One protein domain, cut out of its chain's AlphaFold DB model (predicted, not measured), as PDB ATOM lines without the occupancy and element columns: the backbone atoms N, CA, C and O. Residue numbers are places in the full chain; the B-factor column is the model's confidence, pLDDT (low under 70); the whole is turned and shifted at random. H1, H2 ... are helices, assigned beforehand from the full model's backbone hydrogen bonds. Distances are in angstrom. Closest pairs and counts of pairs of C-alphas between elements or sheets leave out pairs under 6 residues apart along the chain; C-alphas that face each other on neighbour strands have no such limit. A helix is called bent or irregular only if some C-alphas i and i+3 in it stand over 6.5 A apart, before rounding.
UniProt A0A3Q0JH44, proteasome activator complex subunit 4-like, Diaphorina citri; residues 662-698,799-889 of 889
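Overview. This is residues 662 to 698 and 799 to 889 of the 889 residues of the protein "proteasome activator complex subunit 4-like" of Diaphorina citri (UniProt A0A3Q0JH44). Two helical hairpins, H1 with H2 and H6 with H7, lie at opposite sides of an all-helix body, and H5 bridges them by packing on H2 and H7. On another side H3 packs on H1 and H4 packs on H6 and H7, while the long link of residues 833 to 843 loops to one end of the longest axis. The printed part has 128 residues with seven named helices, H1 to H7 in order along the chain, and no named strand. It is compact, with a radius of gyration of the C-alphas of 14.3 A, and only just elongated, spanning 43 by 28 by 24 A.

Along the chain. H1, residues 664 to 673, begins at C-alpha 664 (22.895, 28.120, -6.541) and is 14.2 A long. H2, residues 679 to 695, is the longest helix at 24.4 A. After the cut come H3, residues 809 to 818, 14.8 A, and H4, residues 821 to 832, 16.4 A. H5, residues 844 to 857, begins at (31.798, 8.042, -19.905) and is 19.8 A long. H6, residues 862 to 874, 18.1 A, is only just irregular: C-alphas 864 and 867 are 6.8 A apart. H7, residues 878 to 888, 15.3 A, ends at C-alpha 888 (41.183, 14.108, -23.860).

Arrangement. H1 and H2 form a helical hairpin and touch, closest at the C-alphas of Phe 670 and Ala 685, 5.0 A, at a steep tilt of 38 degrees, opposite ways. H1 touches H3 at the C-alphas of Thr 664 and Ser 810, 4.7 A, at a shallow tilt of 18 degrees, the same way. H2 touches H5, closest at the C-alphas of Leu 693 and Gly 852, 5.6 A, at a steep tilt of 41 degrees. H5, with residues 844 to 850 alone, touches H7; the C-alphas of Met 847 and Glu 886 are closest, 4.8 A. H6, with residues 869 to 873 alone, touches H7 in the second helical hairpin, closest at the C-alphas of Leu 872 and Ser 880, 5.1 A. H4, with residues 828 to 832 alone, touches H7, closest at the C-alphas of Ser 832 and Ser 880, 5.1 A, at a steep tilt of 58 degrees. H6, with residues 864 to 868 alone, touches H4, closest at the C-alphas of Glu 821 and Leu 864, 6.8 A. H2 and H6 are apart. Every O i to N i+4 pair is within hydrogen-bond range in H1, H2, H4, H5 and H7; the counts are 5 of 6 in H3 and 7 of 9 in H6.

Size, cuts and confidence. The two C-alphas farthest apart, those of Glu 805 and Glu 838, are 45.6 A apart. Residues 699 to 798 are not printed, and C-alphas 698 and 799 are 9.8 A apart across the cut. The link from H4 to H5, 11 residues, is long. The mean pLDDT of the printed part is 92.0, and residue 838 is under 70.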
ATOM      1  N   TYR A 662      18.862  23.795 -10.983       95.12
ATOM      2  CA  TYR A 662      19.209  23.716  -9.571       95.12
ATOM      3  C   TYR A 662      19.486  25.106  -8.974       95.12
ATOM      4  O   TYR A 662      20.172  25.917  -9.608       95.12
ATOM      5  N   PRO A 663      19.022  25.370  -7.737       94.69
ATOM      6  CA  PRO A 663      19.405  26.561  -6.991       94.69
ATOM      7  C   PRO A 663      20.922  26.643  -6.791       94.69
ATOM      8  O   PRO A 663      21.602  25.623  -6.658       94.69
ATOM      9  N   THR A 664      21.453  27.861  -6.697       94.69
ATOM     10  CA  THR A 664      22.895  28.120  -6.541       94.69
ATOM     11  C   THR A 664      23.510  27.385  -5.347       94.69
ATOM     12  O   THR A 664      24.609  26.846  -5.462       94.69
ATOM     13  N   SER A 665      22.786  27.291  -4.227       93.81
ATOM     14  CA  SER A 665      23.226  26.557  -3.033       93.81
ATOM     15  C   SER A 665      23.412  25.061  -3.306       93.81
ATOM     16  O   SER A 665      24.417  24.474  -2.913       93.81
ATOM     17  N   VAL A 666      22.482  24.449  -4.044       95.38
ATOM     18  CA  VAL A 666      22.547  23.035  -4.436       95.38
ATOM     19  C   VAL A 666      23.729  22.789  -5.376       95.38
ATOM     20  O   VAL A 666      24.462  21.813  -5.204       95.38
ATOM     21  N   VAL A 667      23.958  23.695  -6.334       96.44
ATOM     22  CA  VAL A 667      25.117  23.640  -7.242       96.44
ATOM     23  C   VAL A 667      26.425  23.677  -6.457       96.44
ATOM     24  O   VAL A 667      27.278  22.811  -6.649       96.44
ATOM     25  N   GLN A 668      26.561  24.628  -5.533       95.12
ATOM     26  CA  GLN A 668      27.746  24.769  -4.691       95.12
ATOM     27  C   GLN A 668      28.020  23.498  -3.873       95.12
ATOM     28  O   GLN A 668      29.151  23.008  -3.865       95.12
ATOM     29  N   VAL A 669      26.991  22.935  -3.229       94.88
ATOM     30  CA  VAL A 669      27.109  21.714  -2.417       94.88
ATOM     31  C   VAL A 669      27.591  20.532  -3.255       94.88
ATOM     32  O   VAL A 669      28.523  19.834  -2.850       94.88
ATOM     33  N   PHE A 670      27.010  20.301  -4.436       96.62
ATOM     34  CA  PHE A 670      27.436  19.189  -5.290       96.62
ATOM     35  C   PHE A 670      28.857  19.367  -5.829       96.62
ATOM     36  O   PHE A 670      29.605  18.392  -5.837       96.62
ATOM     37  N   LEU A 671      29.253  20.584  -6.216       95.75
ATOM     38  CA  LEU A 671      30.615  20.860  -6.680       95.75
ATOM     39  C   LEU A 671      31.646  20.600  -5.578       95.75
ATOM     40  O   LEU A 671      32.603  19.868  -5.800       95.75
ATOM     41  N   GLN A 672      31.418  21.109  -4.365       94.31
ATOM     42  CA  GLN A 672      32.304  20.835  -3.226       94.31
ATOM     43  C   GLN A 672      32.367  19.337  -2.889       94.31
ATOM     44  O   GLN A 672      33.419  18.824  -2.522       94.31
ATOM     45  N   THR A 673      31.266  18.609  -3.087       95.50
ATOM     46  CA  THR A 673      31.197  17.161  -2.831       95.50
ATOM     47  C   THR A 673      31.948  16.324  -3.883       95.50
ATOM     48  O   THR A 673      32.220  15.149  -3.644       95.50
ATOM     49  N   LEU A 674      32.352  16.894  -5.028       94.31
ATOM     50  CA  LEU A 674      33.201  16.194  -6.008       94.31
ATOM     51  C   LEU A 674      34.571  15.804  -5.444       94.31
ATOM     52  O   LEU A 674      35.170  14.843  -5.924       94.31
ATOM     53  N   ILE A 675      35.047  16.536  -4.437       95.50
ATOM     54  CA  ILE A 675      36.332  16.321  -3.766       95.50
ATOM     55  C   ILE A 675      36.157  15.820  -2.323       95.50
ATOM     56  O   ILE A 675      37.086  15.900  -1.530       95.50
ATOM     57  N   ASP A 676      34.974  15.306  -1.970       93.44
ATOM     58  CA  ASP A 676      34.737  14.658  -0.671       93.44
ATOM     59  C   ASP A 676      35.504  13.324  -0.604       93.44
ATOM     60  O   ASP A 676      35.657  12.628  -1.612       93.44
ATOM     61  N   ASP A 677      35.980  12.933   0.579       90.38
ATOM     62  CA  ASP A 677      36.729  11.687   0.770       90.38
ATOM     63  C   ASP A 677      35.887  10.430   0.485       90.38
ATOM     64  O   ASP A 677      36.424   9.387   0.096       90.38
ATOM     65  N   SER A 678      34.559  10.523   0.614       92.38
ATOM     66  CA  SER A 678      33.635   9.419   0.355       92.38
ATOM     67  C   SER A 678      33.415   9.175  -1.141       92.38
ATOM     68  O   SER A 678      32.791   9.975  -1.843       92.38
ATOM     69  N   LEU A 679      33.823   7.997  -1.625       91.31
ATOM     70  CA  LEU A 679      33.611   7.578  -3.018       91.31
ATOM     71  C   LEU A 679      32.129   7.603  -3.435       91.31
ATOM     72  O   LEU A 679      31.809   8.013  -4.551       91.31
ATOM     73  N   GLU A 680      31.220   7.180  -2.554       92.00
ATOM     74  CA  GLU A 680      29.780   7.145  -2.844       92.00
ATOM     75  C   GLU A 680      29.211   8.556  -3.043       92.00
ATOM     76  O   GLU A 680      28.452   8.792  -3.985       92.00
ATOM     77  N   LEU A 681      29.626   9.516  -2.208       94.31
ATOM     78  CA  LEU A 681      29.231  10.917  -2.364       94.31
ATOM     79  C   LEU A 681      29.807  11.519  -3.648       94.31
ATOM     80  O   LEU A 681      29.058  12.152  -4.393       94.31
ATOM     81  N   ARG A 682      31.076  11.238  -3.980       94.75
ATOM     82  CA  ARG A 682      31.685  11.683  -5.246       94.75
ATOM     83  C   ARG A 682      30.945  11.154  -6.472       94.75
ATOM     84  O   ARG A 682      30.760  11.890  -7.436       94.75
ATOM     85  N   LYS A 683      30.468   9.904  -6.451       93.12
ATOM     86  CA  LYS A 683      29.675   9.326  -7.555       93.12
ATOM     87  C   LYS A 683      28.347  10.046  -7.754       93.12
ATOM     88  O   LYS A 683      27.964  10.329  -8.892       93.12
ATOM     89  N   VAL A 684      27.657  10.361  -6.657       95.19
ATOM     90  CA  VAL A 684      26.417  11.146  -6.706       95.19
ATOM     91  C   VAL A 684      26.706  12.565  -7.204       95.19
ATOM     92  O   VAL A 684      26.034  13.029  -8.124       95.19
ATOM     93  N   ALA A 685      27.742  13.216  -6.672       96.38
ATOM     94  CA  ALA A 685      28.165  14.559  -7.060       96.38
ATOM     95  C   ALA A 685      28.586  14.656  -8.531       96.38
ATOM     96  O   ALA A 685      28.174  15.590  -9.217       96.38
ATOM     97  N   LEU A 686      29.327  13.670  -9.050       95.38
ATOM     98  CA  LEU A 686      29.696  13.591 -10.463       95.38
ATOM     99  C   LEU A 686      28.440  13.596 -11.327       95.38
ATOM    100  O   LEU A 686      28.308  14.435 -12.214       95.38
ATOM    101  N   ARG A 687      27.479  12.714 -11.030       94.81
ATOM    102  CA  ARG A 687      26.231  12.636 -11.796       94.81
ATOM    103  C   ARG A 687      25.432  13.939 -11.724       94.81
ATOM    104  O   ARG A 687      24.962  14.402 -12.760       94.81
ATOM    105  N   CYS A 688      25.326  14.555 -10.549       95.50
ATOM    106  CA  CYS A 688      24.644  15.840 -10.385       95.50
ATOM    107  C   CYS A 688      25.361  16.989 -11.094       95.50
ATOM    108  O   CYS A 688      24.701  17.847 -11.669       95.50
ATOM    109  N   THR A 689      26.691  16.983 -11.143       96.25
ATOM    110  CA  THR A 689      27.457  17.984 -11.897       96.25
ATOM    111  C   THR A 689      27.176  17.870 -13.394       96.25
ATOM    112  O   THR A 689      27.015  18.887 -14.064       96.25
ATOM    113  N   LEU A 690      26.979  16.654 -13.921       95.62
ATOM    114  CA  LEU A 690      26.502  16.480 -15.298       95.62
ATOM    115  C   LEU A 690      25.110  17.086 -15.513       95.62
ATOM    116  O   LEU A 690      24.859  17.661 -16.572       95.62
ATOM    117  N   PHE A 691      24.212  16.981 -14.526       95.44
ATOM    118  CA  PHE A 691      22.890  17.616 -14.587       95.44
ATOM    119  C   PHE A 691      23.005  19.128 -14.622       95.44
ATOM    120  O   PHE A 691      22.409  19.751 -15.493       95.44
ATOM    121  N   ILE A 692      23.821  19.694 -13.734       95.81
ATOM    122  CA  ILE A 692      24.077  21.132 -13.642       95.81
ATOM    123  C   ILE A 692      24.619  21.650 -14.974       95.81
ATOM    124  O   ILE A 692      24.028  22.545 -15.576       95.81
ATOM    125  N   LEU A 693      25.671  21.021 -15.506       95.25
ATOM    126  CA  LEU A 693      26.255  21.414 -16.788       95.25
ATOM    127  C   LEU A 693      25.249  21.263 -17.934       95.25
ATOM    128  O   LEU A 693      25.237  22.082 -18.851       95.25
ATOM    129  N   LYS A 694      24.398  20.229 -17.922       93.62
ATOM    130  CA  LYS A 694      23.348  20.039 -18.933       93.62
ATOM    131  C   LYS A 694      22.239  21.091 -18.834       93.62
ATOM    132  O   LYS A 694      21.819  21.555 -19.889       93.62
ATOM    133  N   GLN A 695      21.801  21.466 -17.633       93.19
ATOM    134  CA  GLN A 695      20.837  22.551 -17.394       93.19
ATOM    135  C   GLN A 695      21.411  23.900 -17.847       93.19
ATOM    136  O   GLN A 695      20.757  24.653 -18.551       93.19
ATOM    137  N   GLN A 696      22.688  24.156 -17.559       93.00
ATOM    138  CA  GLN A 696      23.412  25.350 -18.009       93.00
ATOM    139  C   GLN A 696      23.789  25.315 -19.503       93.00
ATOM    140  O   GLN A 696      24.419  26.245 -20.008       93.00
ATOM    141  N   LYS A 697      23.441  24.248 -20.243       92.06
ATOM    142  CA  LYS A 697      23.714  24.181 -21.681       92.06
ATOM    143  C   LYS A 697      22.880  25.242 -22.394       92.06
ATOM    144  O   LYS A 697      21.661  25.131 -22.480       92.06
ATOM    145  N   ARG A 698      23.562  26.184 -23.032       91.06
ATOM    146  CA  ARG A 698      22.928  27.180 -23.896       91.06
ATOM    147  C   ARG A 698      22.459  26.547 -25.216       91.06
ATOM    148  O   ARG A 698      23.145  25.657 -25.742       91.06
ATOM    149  N   ASN A 799      28.434  33.148 -27.127       87.75
ATOM    150  CA  ASN A 799      29.807  33.548 -26.800       87.75
ATOM    151  C   ASN A 799      30.387  32.716 -25.636       87.75
ATOM    152  O   ASN A 799      29.775  32.627 -24.564       87.75
ATOM    153  N   LEU A 800      31.547  32.092 -25.833       85.31
ATOM    154  CA  LEU A 800      32.226  31.291 -24.810       85.31
ATOM    155  C   LEU A 800      33.093  32.159 -23.883       85.31
ATOM    156  O   LEU A 800      33.125  31.890 -22.681       85.31
ATOM    157  N   ASP A 801      33.660  33.254 -24.396       82.12
ATOM    158  CA  ASP A 801      34.595  34.145 -23.694       82.12
ATOM    159  C   ASP A 801      33.853  35.195 -22.858       82.12
ATOM    160  O   ASP A 801      33.886  36.401 -23.116       82.12
ATOM    161  N   ARG A 802      33.105  34.718 -21.862       87.06
ATOM    162  CA  ARG A 802      32.310  35.563 -20.964       87.06
ATOM    163  C   ARG A 802      33.113  35.988 -19.741       87.06
ATOM    164  O   ARG A 802      33.842  35.190 -19.147       87.06
ATOM    165  N   THR A 803      32.916  37.230 -19.304       87.12
ATOM    166  CA  THR A 803      33.448  37.695 -18.016       87.12
ATOM    167  C   THR A 803      32.662  37.084 -16.854       87.12
ATOM    168  O   THR A 803      31.524  36.643 -17.016       87.12
ATOM    169  N   PHE A 804      33.252  37.063 -15.653       88.75
ATOM    170  CA  PHE A 804      32.619  36.489 -14.456       88.75
ATOM    171  C   PHE A 804      31.237  37.100 -14.148       88.75
ATOM    172  O   PHE A 804      30.311  36.395 -13.753       88.75
ATOM    173  N   GLU A 805      31.075  38.399 -14.397       89.31
ATOM    174  CA  GLU A 805      29.833  39.156 -14.178       89.31
ATOM    175  C   GLU A 805      28.709  38.774 -15.151       89.31
ATOM    176  O   GLU A 805      27.533  38.899 -14.821       89.31
ATOM    177  N   GLN A 806      29.056  38.279 -16.343       89.50
ATOM    178  CA  GLN A 806      28.098  37.824 -17.357       89.50
ATOM    179  C   GLN A 806      27.598  36.394 -17.103       89.50
ATOM    180  O   GLN A 806      26.667  35.934 -17.770       89.50
ATOM    181  N   LEU A 807      28.233  35.663 -16.183       91.44
ATOM    182  CA  LEU A 807      27.812  34.324 -15.788       91.44
ATOM    183  C   LEU A 807      26.620  34.416 -14.833       91.44
ATOM    184  O   LEU A 807      26.593  35.248 -13.928       91.44
ATOM    185  N   SER A 808      25.651  33.515 -14.992       92.75
ATOM    186  CA  SER A 808      24.577  33.374 -14.006       92.75
ATOM    187  C   SER A 808      25.139  32.976 -12.631       92.75
ATOM    188  O   SER A 808      26.191  32.333 -12.565       92.75
ATOM    189  N   PRO A 809      24.441  33.261 -11.513       94.19
ATOM    190  CA  PRO A 809      24.937  32.928 -10.175       94.19
ATOM    191  C   PRO A 809      25.319  31.451  -9.993       94.19
ATOM    192  O   PRO A 809      26.232  31.137  -9.234       94.19
ATOM    193  N   SER A 810      24.648  30.532 -10.696       93.62
ATOM    194  CA  SER A 810      24.980  29.105 -10.668       93.62
ATOM    195  C   SER A 810      26.185  28.748 -11.549       93.62
ATOM    196  O   SER A 810      26.983  27.901 -11.157       93.62
ATOM    197  N   GLU A 811      26.360  29.388 -12.712       94.56
ATOM    198  CA  GLU A 811      27.568  29.239 -13.543       94.56
ATOM    199  C   GLU A 811      28.802  29.811 -12.835       94.56
ATOM    200  O   GLU A 811      29.876  29.220 -12.911       94.56
ATOM    201  N   GLN A 812      28.648  30.905 -12.081       95.31
ATOM    202  CA  GLN A 812      29.719  31.474 -11.260       95.31
ATOM    203  C   GLN A 812      30.256  30.461 -10.241       95.31
ATOM    204  O   GLN A 812      31.460  30.403 -10.023       95.31
ATOM    205  N   GLN A 813      29.404  29.619  -9.644       95.88
ATOM    206  CA  GLN A 813      29.870  28.574  -8.721       95.88
ATOM    207  C   GLN A 813      30.723  27.513  -9.423       95.88
ATOM    208  O   GLN A 813      31.725  27.068  -8.863       95.88
ATOM    209  N   VAL A 814      30.354  27.129 -10.650       95.81
ATOM    210  CA  VAL A 814      31.150  26.209 -11.479       95.81
ATOM    211  C   VAL A 814      32.498  26.851 -11.807       95.81
ATOM    212  O   VAL A 814      33.541  26.243 -11.567       95.81
ATOM    213  N   ASP A 815      32.482  28.105 -12.255       94.50
ATOM    214  CA  ASP A 815      33.684  28.869 -12.592       94.50
ATOM    215  C   ASP A 815      34.636  29.014 -11.393       94.50
ATOM    216  O   ASP A 815      35.832  28.749 -11.509       94.50
ATOM    217  N   LEU A 816      34.107  29.347 -10.210       95.44
ATOM    218  CA  LEU A 816      34.874  29.448  -8.965       95.44
ATOM    219  C   LEU A 816      35.479  28.106  -8.543       95.44
ATOM    220  O   LEU A 816      36.595  28.078  -8.024       95.44
ATOM    221  N   PHE A 817      34.759  26.999  -8.736       96.38
ATOM    222  CA  PHE A 817      35.257  25.675  -8.377       96.38
ATOM    223  C   PHE A 817      36.436  25.260  -9.264       96.38
ATOM    224  O   PHE A 817      37.467  24.852  -8.726       96.38
ATOM    225  N   PHE A 818      36.301  25.407 -10.586       95.44
ATOM    226  CA  PHE A 818      37.317  25.019 -11.575       95.44
ATOM    227  C   PHE A 818      38.418  26.069 -11.792       95.44
ATOM    228  O   PHE A 818      39.360  25.812 -12.530       95.44
ATOM    229  N   SER A 819      38.345  27.237 -11.152       94.38
ATOM    230  CA  SER A 819      39.448  28.216 -11.148       94.38
ATOM    231  C   SER A 819      40.405  28.045  -9.961       94.38
ATOM    232  O   SER A 819      41.439  28.705  -9.907       94.38
ATOM    233  N   ARG A 820      40.078  27.183  -8.989       95.19
ATOM    234  CA  ARG A 820      40.925  26.918  -7.815       95.19
ATOM    235  C   ARG A 820      41.842  25.727  -8.067       95.19
ATOM    236  O   ARG A 820      41.368  24.599  -8.195       95.19
ATOM    237  N   GLU A 821      43.147  25.966  -8.031       93.69
ATOM    238  CA  GLU A 821      44.175  24.938  -8.240       93.69
ATOM    239  C   GLU A 821      44.040  23.759  -7.260       93.69
ATOM    240  O   GLU A 821      44.017  22.605  -7.682       93.69
ATOM    241  N   SER A 822      43.795  24.034  -5.973       95.19
ATOM    242  CA  SER A 822      43.604  22.996  -4.946       95.19
ATOM    243  C   SER A 822      42.437  22.047  -5.245       95.19
ATOM    244  O   SER A 822      42.495  20.860  -4.927       95.19
ATOM    245  N   ASN A 823      41.358  22.560  -5.850       95.56
ATOM    246  CA  ASN A 823      40.192  21.751  -6.194       95.56
ATOM    247  C   ASN A 823      40.496  20.837  -7.380       95.56
ATOM    248  O   ASN A 823      40.100  19.673  -7.369       95.56
ATOM    249  N   ILE A 824      41.192  21.363  -8.392       94.69
ATOM    250  CA  ILE A 824      41.602  20.600  -9.573       94.69
ATOM    251  C   ILE A 824      42.549  19.477  -9.164       94.69
ATOM    252  O   ILE A 824      42.336  18.330  -9.558       94.69
ATOM    253  N   GLU A 825      43.552  19.780  -8.339       94.12
ATOM    254  CA  GLU A 825      44.512  18.786  -7.866       94.12
ATOM    255  C   GLU A 825      43.805  17.643  -7.125       94.12
ATOM    256  O   GLU A 825      44.024  16.468  -7.433       94.12
ATOM    257  N   ALA A 826      42.897  17.974  -6.200       94.56
ATOM    258  CA  ALA A 826      42.104  16.982  -5.481       94.56
ATOM    259  C   ALA A 826      41.209  16.161  -6.425       94.56
ATOM    260  O   ALA A 826      41.174  14.933  -6.332       94.56
ATOM    261  N   LEU A 827      40.518  16.815  -7.363       94.12
ATOM    262  CA  LEU A 827      39.638  16.158  -8.329       94.12
ATOM    263  C   LEU A 827      40.404  15.153  -9.197       94.12
ATOM    264  O   LEU A 827      39.995  13.997  -9.316       94.12
ATOM    265  N   ILE A 828      41.535  15.576  -9.763       93.06
ATOM    266  CA  ILE A 828      42.378  14.737 -10.620       93.06
ATOM    267  C   ILE A 828      42.972  13.581  -9.819       93.06
ATOM    268  O   ILE A 828      42.930  12.436 -10.269       93.06
ATOM    269  N   LYS A 829      43.442  13.845  -8.595       92.38
ATOM    270  CA  LYS A 829      43.907  12.801  -7.680       92.38
ATOM    271  C   LYS A 829      42.826  11.744  -7.458       92.38
ATOM    272  O   LYS A 829      43.091  10.564  -7.673       92.38
ATOM    273  N   TYR A 830      41.599  12.137  -7.112       92.31
ATOM    274  CA  TYR A 830      40.517  11.171  -6.912       92.31
ATOM    275  C   TYR A 830      40.109  10.430  -8.191       92.31
ATOM    276  O   TYR A 830      39.720   9.265  -8.105       92.31
ATOM    277  N   PHE A 831      40.196  11.056  -9.367       90.00
ATOM    278  CA  PHE A 831      39.883  10.397 -10.642       90.00
ATOM    279  C   PHE A 831      40.978   9.417 -11.088       90.00
ATOM    280  O   PHE A 831      40.663   8.399 -11.710       90.00
ATOM    281  N   SER A 832      42.233   9.676 -10.711       88.19
ATOM    282  CA  SER A 832      43.378   8.787 -10.949       88.19
ATOM    283  C   SER A 832      43.421   7.557 -10.030       88.19
ATOM    284  O   SER A 832      44.212   6.644 -10.271       88.19
ATOM    285  N   PHE A 833      42.567   7.485  -9.001       86.62
ATOM    286  CA  PHE A 833      42.472   6.302  -8.145       86.62
ATOM    287  C   PHE A 833      41.706   5.151  -8.804       86.62
ATOM    288  O   PHE A 833      40.753   5.345  -9.564       86.62
ATOM    289  N   GLU A 834      42.124   3.932  -8.468       74.38
ATOM    290  CA  GLU A 834      41.421   2.704  -8.825       74.38
ATOM    291  C   GLU A 834      40.175   2.551  -7.942       74.38
ATOM    292  O   GLU A 834      40.271   2.556  -6.714       74.38
ATOM    293  N   GLU A 835      38.993   2.432  -8.550       76.62
ATOM    294  CA  GLU A 835      37.750   2.216  -7.800       76.62
ATOM    295  C   GLU A 835      37.502   0.728  -7.547       76.62
ATOM    296  O   GLU A 835      37.037   0.340  -6.472       76.62
ATOM    297  N   LYS A 836      37.787  -0.110  -8.549       74.69
ATOM    298  CA  LYS A 836      37.706  -1.566  -8.462       74.69
ATOM    299  C   LYS A 836      38.947  -2.190  -9.072       74.69
ATOM    300  O   LYS A 836      39.200  -2.025 -10.265       74.69
ATOM    301  N   LYS A 837      39.639  -2.986  -8.259       72.69
ATOM    302  CA  LYS A 837      40.846  -3.701  -8.666       72.69
ATOM    303  C   LYS A 837      40.640  -4.447  -9.993       72.69
ATOM    304  O   LYS A 837      39.717  -5.259 -10.081       72.69
ATOM    305  N   GLU A 838      41.457  -4.141 -11.001       68.06
ATOM    306  CA  GLU A 838      41.575  -4.843 -12.301       68.06
ATOM    307  C   GLU A 838      40.289  -4.923 -13.160       68.06
ATOM    308  O   GLU A 838      40.208  -5.697 -14.115       68.06
ATOM    309  N   THR A 839      39.243  -4.147 -12.850       78.06
ATOM    310  CA  THR A 839      37.960  -4.176 -13.601       78.06
ATOM    311  C   THR A 839      37.489  -2.805 -14.069       78.06
ATOM    312  O   THR A 839      36.422  -2.668 -14.683       78.06
ATOM    313  N   ASP A 840      38.291  -1.796 -13.773       81.44
ATOM    314  CA  ASP A 840      38.042  -0.401 -14.050       81.44
ATOM    315  C   ASP A 840      38.149  -0.124 -15.562       81.44
ATOM    316  O   ASP A 840      39.083  -0.540 -16.237       81.44
ATOM    317  N   LYS A 841      37.141   0.549 -16.128       87.94
ATOM    318  CA  LYS A 841      37.049   0.869 -17.565       87.94
ATOM    319  C   LYS A 841      36.920   2.372 -17.767       87.94
ATOM    320  O   LYS A 841      36.667   3.093 -16.800       87.94
ATOM    321  N   PHE A 842      37.050   2.815 -19.018       91.25
ATOM    322  CA  PHE A 842      36.753   4.188 -19.426       91.25
ATOM    323  C   PHE A 842      35.381   4.625 -18.902       91.25
ATOM    324  O   PHE A 842      34.353   3.996 -19.185       91.25
ATOM    325  N   ASN A 843      35.363   5.707 -18.134       90.19
ATOM    326  CA  ASN A 843      34.166   6.224 -17.505       90.19
ATOM    327  C   ASN A 843      33.564   7.366 -18.332       90.19
ATOM    328  O   ASN A 843      33.966   8.526 -18.232       90.19
ATOM    329  N   GLY A 844      32.510   7.053 -19.090       90.69
ATOM    330  CA  GLY A 844      31.798   8.042 -19.905       90.69
ATOM    331  C   GLY A 844      31.210   9.217 -19.112       90.69
ATOM    332  O   GLY A 844      31.020  10.290 -19.682       90.69
ATOM    333  N   ALA A 845      30.953   9.068 -17.806       91.06
ATOM    334  CA  ALA A 845      30.486  10.177 -16.973       91.06
ATOM    335  C   ALA A 845      31.592  11.214 -16.724       91.06
ATOM    336  O   ALA A 845      31.299  12.406 -16.722       91.06
ATOM    337  N   ARG A 846      32.848  10.780 -16.564       93.31
ATOM    338  CA  ARG A 846      33.999  11.683 -16.398       93.31
ATOM    339  C   ARG A 846      34.322  12.409 -17.705       93.31
ATOM    340  O   ARG A 846      34.442  13.625 -17.685       93.31
ATOM    341  N   MET A 847      34.297  11.716 -18.845       94.69
ATOM    342  CA  MET A 847      34.383  12.381 -20.158       94.69
ATOM    343  C   MET A 847      33.258  13.405 -20.360       94.69
ATOM    344  O   MET A 847      33.493  14.546 -20.749       94.69
ATOM    345  N   THR A 848      32.018  13.047 -20.010       93.88
ATOM    346  CA  THR A 848      30.883  13.973 -20.158       93.88
ATOM    347  C   THR A 848      31.009  15.199 -19.246       93.88
ATOM    348  O   THR A 848      30.495  16.263 -19.599       93.88
ATOM    349  N   LEU A 849      31.689  15.079 -18.096       95.50
ATOM    350  CA  LEU A 849      31.994  16.208 -17.211       95.50
ATOM    351  C   LEU A 849      32.892  17.210 -17.935       95.50
ATOM    352  O   LEU A 849      32.513  18.373 -18.055       95.50
ATOM    353  N   TRP A 850      34.028  16.749 -18.462       95.38
ATOM    354  CA  TRP A 850      34.980  17.594 -19.184       95.38
ATOM    355  C   TRP A 850      34.350  18.205 -20.432       95.38
ATOM    356  O   TRP A 850      34.336  19.426 -20.585       95.38
ATOM    357  N   LYS A 851      33.686  17.384 -21.251       94.38
ATOM    358  CA  LYS A 851      32.910  17.850 -22.407       94.38
ATOM    359  C   LYS A 851      31.879  18.914 -22.028       94.38
ATOM    360  O   LYS A 851      31.676  19.872 -22.767       94.38
ATOM    361  N   GLY A 852      31.183  18.740 -20.905       94.25
ATOM    362  CA  GLY A 852      30.198  19.698 -20.409       94.25
ATOM    363  C   GLY A 852      30.827  21.012 -19.943       94.25
ATOM    364  O   GLY A 852      30.277  22.069 -20.247       94.25
ATOM    365  N   LEU A 853      31.970  20.936 -19.254       95.19
ATOM    366  CA  LEU A 853      32.732  22.087 -18.773       95.19
ATOM    367  C   LEU A 853      33.218  22.940 -19.950       95.19
ATOM    368  O   LEU A 853      32.834  24.104 -20.044       95.19
ATOM    369  N   PHE A 854      33.955  22.341 -20.892       94.56
ATOM    370  CA  PHE A 854      34.497  23.046 -22.059       94.56
ATOM    371  C   PHE A 854      33.397  23.583 -22.983       94.56
ATOM    372  O   PHE A 854      33.500  24.688 -23.504       94.56
ATOM    373  N   ARG A 855      32.276  22.861 -23.128       93.00
ATOM    374  CA  ARG A 855      31.115  23.359 -23.887       93.00
ATOM    375  C   ARG A 855      30.501  24.620 -23.265       93.00
ATOM    376  O   ARG A 855      29.972  25.457 -23.988       93.00
ATOM    377  N   ASN A 856      30.480  24.731 -21.937       93.12
ATOM    378  CA  ASN A 856      29.797  25.832 -21.253       93.12
ATOM    379  C   ASN A 856      30.724  27.037 -20.991       93.12
ATOM    380  O   ASN A 856      30.258  28.176 -21.109       93.12
ATOM    381  N   HIS A 857      31.994  26.778 -20.655       92.38
ATOM    382  CA  HIS A 857      32.989  27.762 -20.195       92.38
ATOM    383  C   HIS A 857      34.166  27.977 -21.167       92.38
ATOM    384  O   HIS A 857      35.084  28.723 -20.836       92.38
ATOM    385  N   GLY A 858      34.162  27.344 -22.345       91.38
ATOM    386  CA  GLY A 858      35.275  27.444 -23.292       91.38
ATOM    387  C   GLY A 858      36.562  26.833 -22.735       91.38
ATOM    388  O   GLY A 858      36.522  25.947 -21.883       91.38
ATOM    389  N   ASP A 859      37.708  27.312 -23.204       90.81
ATOM    390  CA  ASP A 859      39.047  26.850 -22.824       90.81
ATOM    391  C   ASP A 859      39.634  27.572 -21.594       90.81
ATOM    392  O   ASP A 859      40.755  27.273 -21.185       90.81
ATOM    393  N   LYS A 860      38.866  28.448 -20.932       91.12
ATOM    394  CA  LYS A 860      39.296  29.252 -19.773       91.12
ATOM    395  C   LYS A 860      40.041  28.466 -18.685       91.12
ATOM    396  O   LYS A 860      41.004  28.965 -18.109       91.12
ATOM    397  N   HIS A 861      39.599  27.244 -18.377       92.25
ATOM    398  CA  HIS A 861      40.197  26.408 -17.325       92.25
ATOM    399  C   HIS A 861      41.345  25.513 -17.827       92.25
ATOM    400  O   HIS A 861      42.039  24.889 -17.022       92.25
ATOM    401  N   LEU A 862      41.573  25.440 -19.143       92.94
ATOM    402  CA  LEU A 862      42.597  24.590 -19.751       92.94
ATOM    403  C   LEU A 862      44.024  24.894 -19.255       92.94
ATOM    404  O   LEU A 862      44.744  23.927 -19.000       92.94
ATOM    405  N   PRO A 863      44.452  26.160 -19.050       93.94
ATOM    406  CA  PRO A 863      45.798  26.455 -18.552       93.94
ATOM    407  C   PRO A 863      46.106  25.821 -17.190       93.94
ATOM    408  O   PRO A 863      47.235  25.399 -16.964       93.94
ATOM    409  N   LEU A 864      45.104  25.710 -16.308       93.19
ATOM    410  CA  LEU A 864      45.249  25.057 -15.003       93.19
ATOM    411  C   LEU A 864      45.223  23.528 -15.115       93.19
ATOM    412  O   LEU A 864      45.899  22.838 -14.362       93.19
ATOM    413  N   LEU A 865      44.448  22.981 -16.054       93.44
ATOM    414  CA  LEU A 865      44.273  21.534 -16.223       93.44
ATOM    415  C   LEU A 865      45.440  20.882 -16.978       93.44
ATOM    416  O   LEU A 865      45.837  19.760 -16.661       93.44
ATOM    417  N   LYS A 866      46.008  21.584 -17.963       93.44
ATOM    418  CA  LYS A 866      47.029  21.061 -18.880       93.44
ATOM    419  C   LYS A 866      48.251  20.441 -18.174       93.44
ATOM    420  O   LYS A 866      48.572  19.303 -18.522       93.44
ATOM    421  N   PRO A 867      48.888  21.076 -17.166       94.88
ATOM    422  CA  PRO A 867      50.062  20.499 -16.500       94.88
ATOM    423  C   PRO A 867      49.774  19.154 -15.821       94.88
ATOM    424  O   PRO A 867      50.601  18.242 -15.841       94.88
ATOM    425  N   HIS A 868      48.579  19.000 -15.242       93.31
ATOM    426  CA  HIS A 868      48.182  17.746 -14.611       93.31
ATOM    427  C   HIS A 868      47.990  16.632 -15.639       93.31
ATOM    428  O   HIS A 868      48.413  15.503 -15.404       93.31
ATOM    429  N   ILE A 869      47.381  16.935 -16.786       91.81
ATOM    430  CA  ILE A 869      47.144  15.946 -17.840       91.81
ATOM    431  C   ILE A 869      48.456  15.514 -18.496       91.81
ATOM    432  O   ILE A 869      48.673  14.318 -18.669       91.81
ATOM    433  N   GLU A 870      49.366  16.449 -18.781       94.12
ATOM    434  CA  GLU A 870      50.710  16.125 -19.281       94.12
ATOM    435  C   GLU A 870      51.452  15.188 -18.320       94.12
ATOM    436  O   GLU A 870      52.043  14.197 -18.753       94.12
ATOM    437  N   LYS A 871      51.339  15.425 -17.007       94.12
ATOM    438  CA  LYS A 871      51.881  14.519 -15.989       94.12
ATOM    439  C   LYS A 871      51.243  13.125 -16.052       94.12
ATOM    440  O   LYS A 871      51.972  12.138 -16.073       94.12
ATOM    441  N   LEU A 872      49.912  13.028 -16.119       92.88
ATOM    442  CA  LEU A 872      49.206  11.738 -16.179       92.88
ATOM    443  C   LEU A 872      49.566  10.918 -17.427       92.88
ATOM    444  O   LEU A 872      49.652   9.697 -17.337       92.88
ATOM    445  N   ILE A 873      49.802  11.575 -18.569       93.56
ATOM    446  CA  ILE A 873      50.215  10.923 -19.824       93.56
ATOM    447  C   ILE A 873      51.639  10.354 -19.724       93.56
ATOM    448  O   ILE A 873      51.954   9.361 -20.378       93.56
ATOM    449  N   LEU A 874      52.516  10.954 -18.917       93.62
ATOM    450  CA  LEU A 874      53.884  10.459 -18.720       93.62
ATOM    451  C   LEU A 874      53.963   9.308 -17.704       93.62
ATOM    452  O   LEU A 874      54.928   8.540 -17.704       93.62
ATOM    453  N   GLU A 875      52.962   9.168 -16.835       92.50
ATOM    454  CA  GLU A 875      52.901   8.100 -15.839       92.50
ATOM    455  C   GLU A 875      52.600   6.736 -16.480       92.50
ATOM    456  O   GLU A 875      51.748   6.604 -17.350       92.50
ATOM    457  N   LYS A 876      53.262   5.667 -16.021       89.25
ATOM    458  CA  LYS A 876      53.069   4.305 -16.565       89.25
ATOM    459  C   LYS A 876      51.862   3.561 -15.978       89.25
ATOM    460  O   LYS A 876      51.587   2.435 -16.384       89.25
ATOM    461  N   ASN A 877      51.178   4.158 -15.006       88.25
ATOM    462  CA  ASN A 877      50.066   3.530 -14.302       88.25
ATOM    463  C   ASN A 877      48.806   3.532 -15.178       88.25
ATOM    464  O   ASN A 877      48.440   4.563 -15.745       88.25
ATOM    465  N   GLU A 878      48.104   2.399 -15.235       87.69
ATOM    466  CA  GLU A 878      46.873   2.245 -16.026       87.69
ATOM    467  C   GLU A 878      45.800   3.273 -15.641       87.69
ATOM    468  O   GLU A 878      45.157   3.869 -16.506       87.69
ATOM    469  N   THR A 879      45.627   3.536 -14.345       89.00
ATOM    470  CA  THR A 879      44.596   4.457 -13.855       89.00
ATOM    471  C   THR A 879      44.861   5.907 -14.250       89.00
ATOM    472  O   THR A 879      43.912   6.621 -14.585       89.00
ATOM    473  N   SER A 880      46.130   6.328 -14.271       90.25
ATOM    474  CA  SER A 880      46.552   7.658 -14.721       90.25
ATOM    475  C   SER A 880      46.304   7.835 -16.218       90.25
ATOM    476  O   SER A 880      45.679   8.814 -16.622       90.25
ATOM    477  N   GLN A 881      46.684   6.842 -17.029       91.25
ATOM    478  CA  GLN A 881      46.442   6.839 -18.476       91.25
ATOM    479  C   GLN A 881      44.951   6.840 -18.810       91.25
ATOM    480  O   GLN A 881      44.503   7.581 -19.684       91.25
ATOM    481  N   ARG A 882      44.150   6.063 -18.072       92.38
ATOM    482  CA  ARG A 882      42.691   6.085 -18.197       92.38
ATOM    483  C   ARG A 882      42.123   7.467 -17.876       92.38
ATOM    484  O   ARG A 882      41.299   7.961 -18.637       92.38
ATOM    485  N   CYS A 883      42.555   8.087 -16.779       92.50
ATOM    486  CA  CYS A 883      42.105   9.426 -16.401       92.50
ATOM    487  C   CYS A 883      42.480  10.471 -17.467       92.50
ATOM    488  O   CYS A 883      41.665  11.333 -17.789       92.50
ATOM    489  N   ALA A 884      43.680  10.379 -18.049       93.75
ATOM    490  CA  ALA A 884      44.094  11.234 -19.160       93.75
ATOM    491  C   ALA A 884      43.227  11.004 -20.408       93.75
ATOM    492  O   ALA A 884      42.743  11.962 -21.005       93.75
ATOM    493  N   ALA A 885      42.958   9.746 -20.767       94.00
ATOM    494  CA  ALA A 885      42.093   9.406 -21.895       94.00
ATOM    495  C   ALA A 885      40.656   9.927 -21.709       94.00
ATOM    496  O   ALA A 885      40.064  10.433 -22.656       94.00
ATOM    497  N   GLU A 886      40.104   9.839 -20.495       94.38
ATOM    498  CA  GLU A 886      38.783  10.383 -20.142       94.38
ATOM    499  C   GLU A 886      38.707  11.910 -20.248       94.38
ATOM    500  O   GLU A 886      37.618  12.431 -20.452       94.38
ATOM    501  N   PHE A 887      39.824  12.617 -20.075       93.50
ATOM    502  CA  PHE A 887      39.901  14.071 -20.229       93.50
ATOM    503  C   PHE A 887      40.056  14.506 -21.689       93.50
ATOM    504  O   PHE A 887      39.475  15.509 -22.092       93.50
ATOM    505  N   ILE A 888      40.881  13.785 -22.456       92.50
ATOM    506  CA  ILE A 888      41.183  14.108 -23.860       92.50
ATOM    507  C   ILE A 888      39.973  13.844 -24.767       92.50
ATOM    508  O   ILE A 888      39.771  14.573 -25.738       92.50
ATOM    509  N   ALA A 889      39.212  12.784 -24.475       91.50
ATOM    510  CA  ALA A 889      37.980  12.422 -25.179       91.50
ATOM    511  C   ALA A 889      36.827  13.381 -24.855       91.50
ATOM    512  O   ALA A 889      36.015  13.648 -25.774       91.50
TER     513      ALA A 889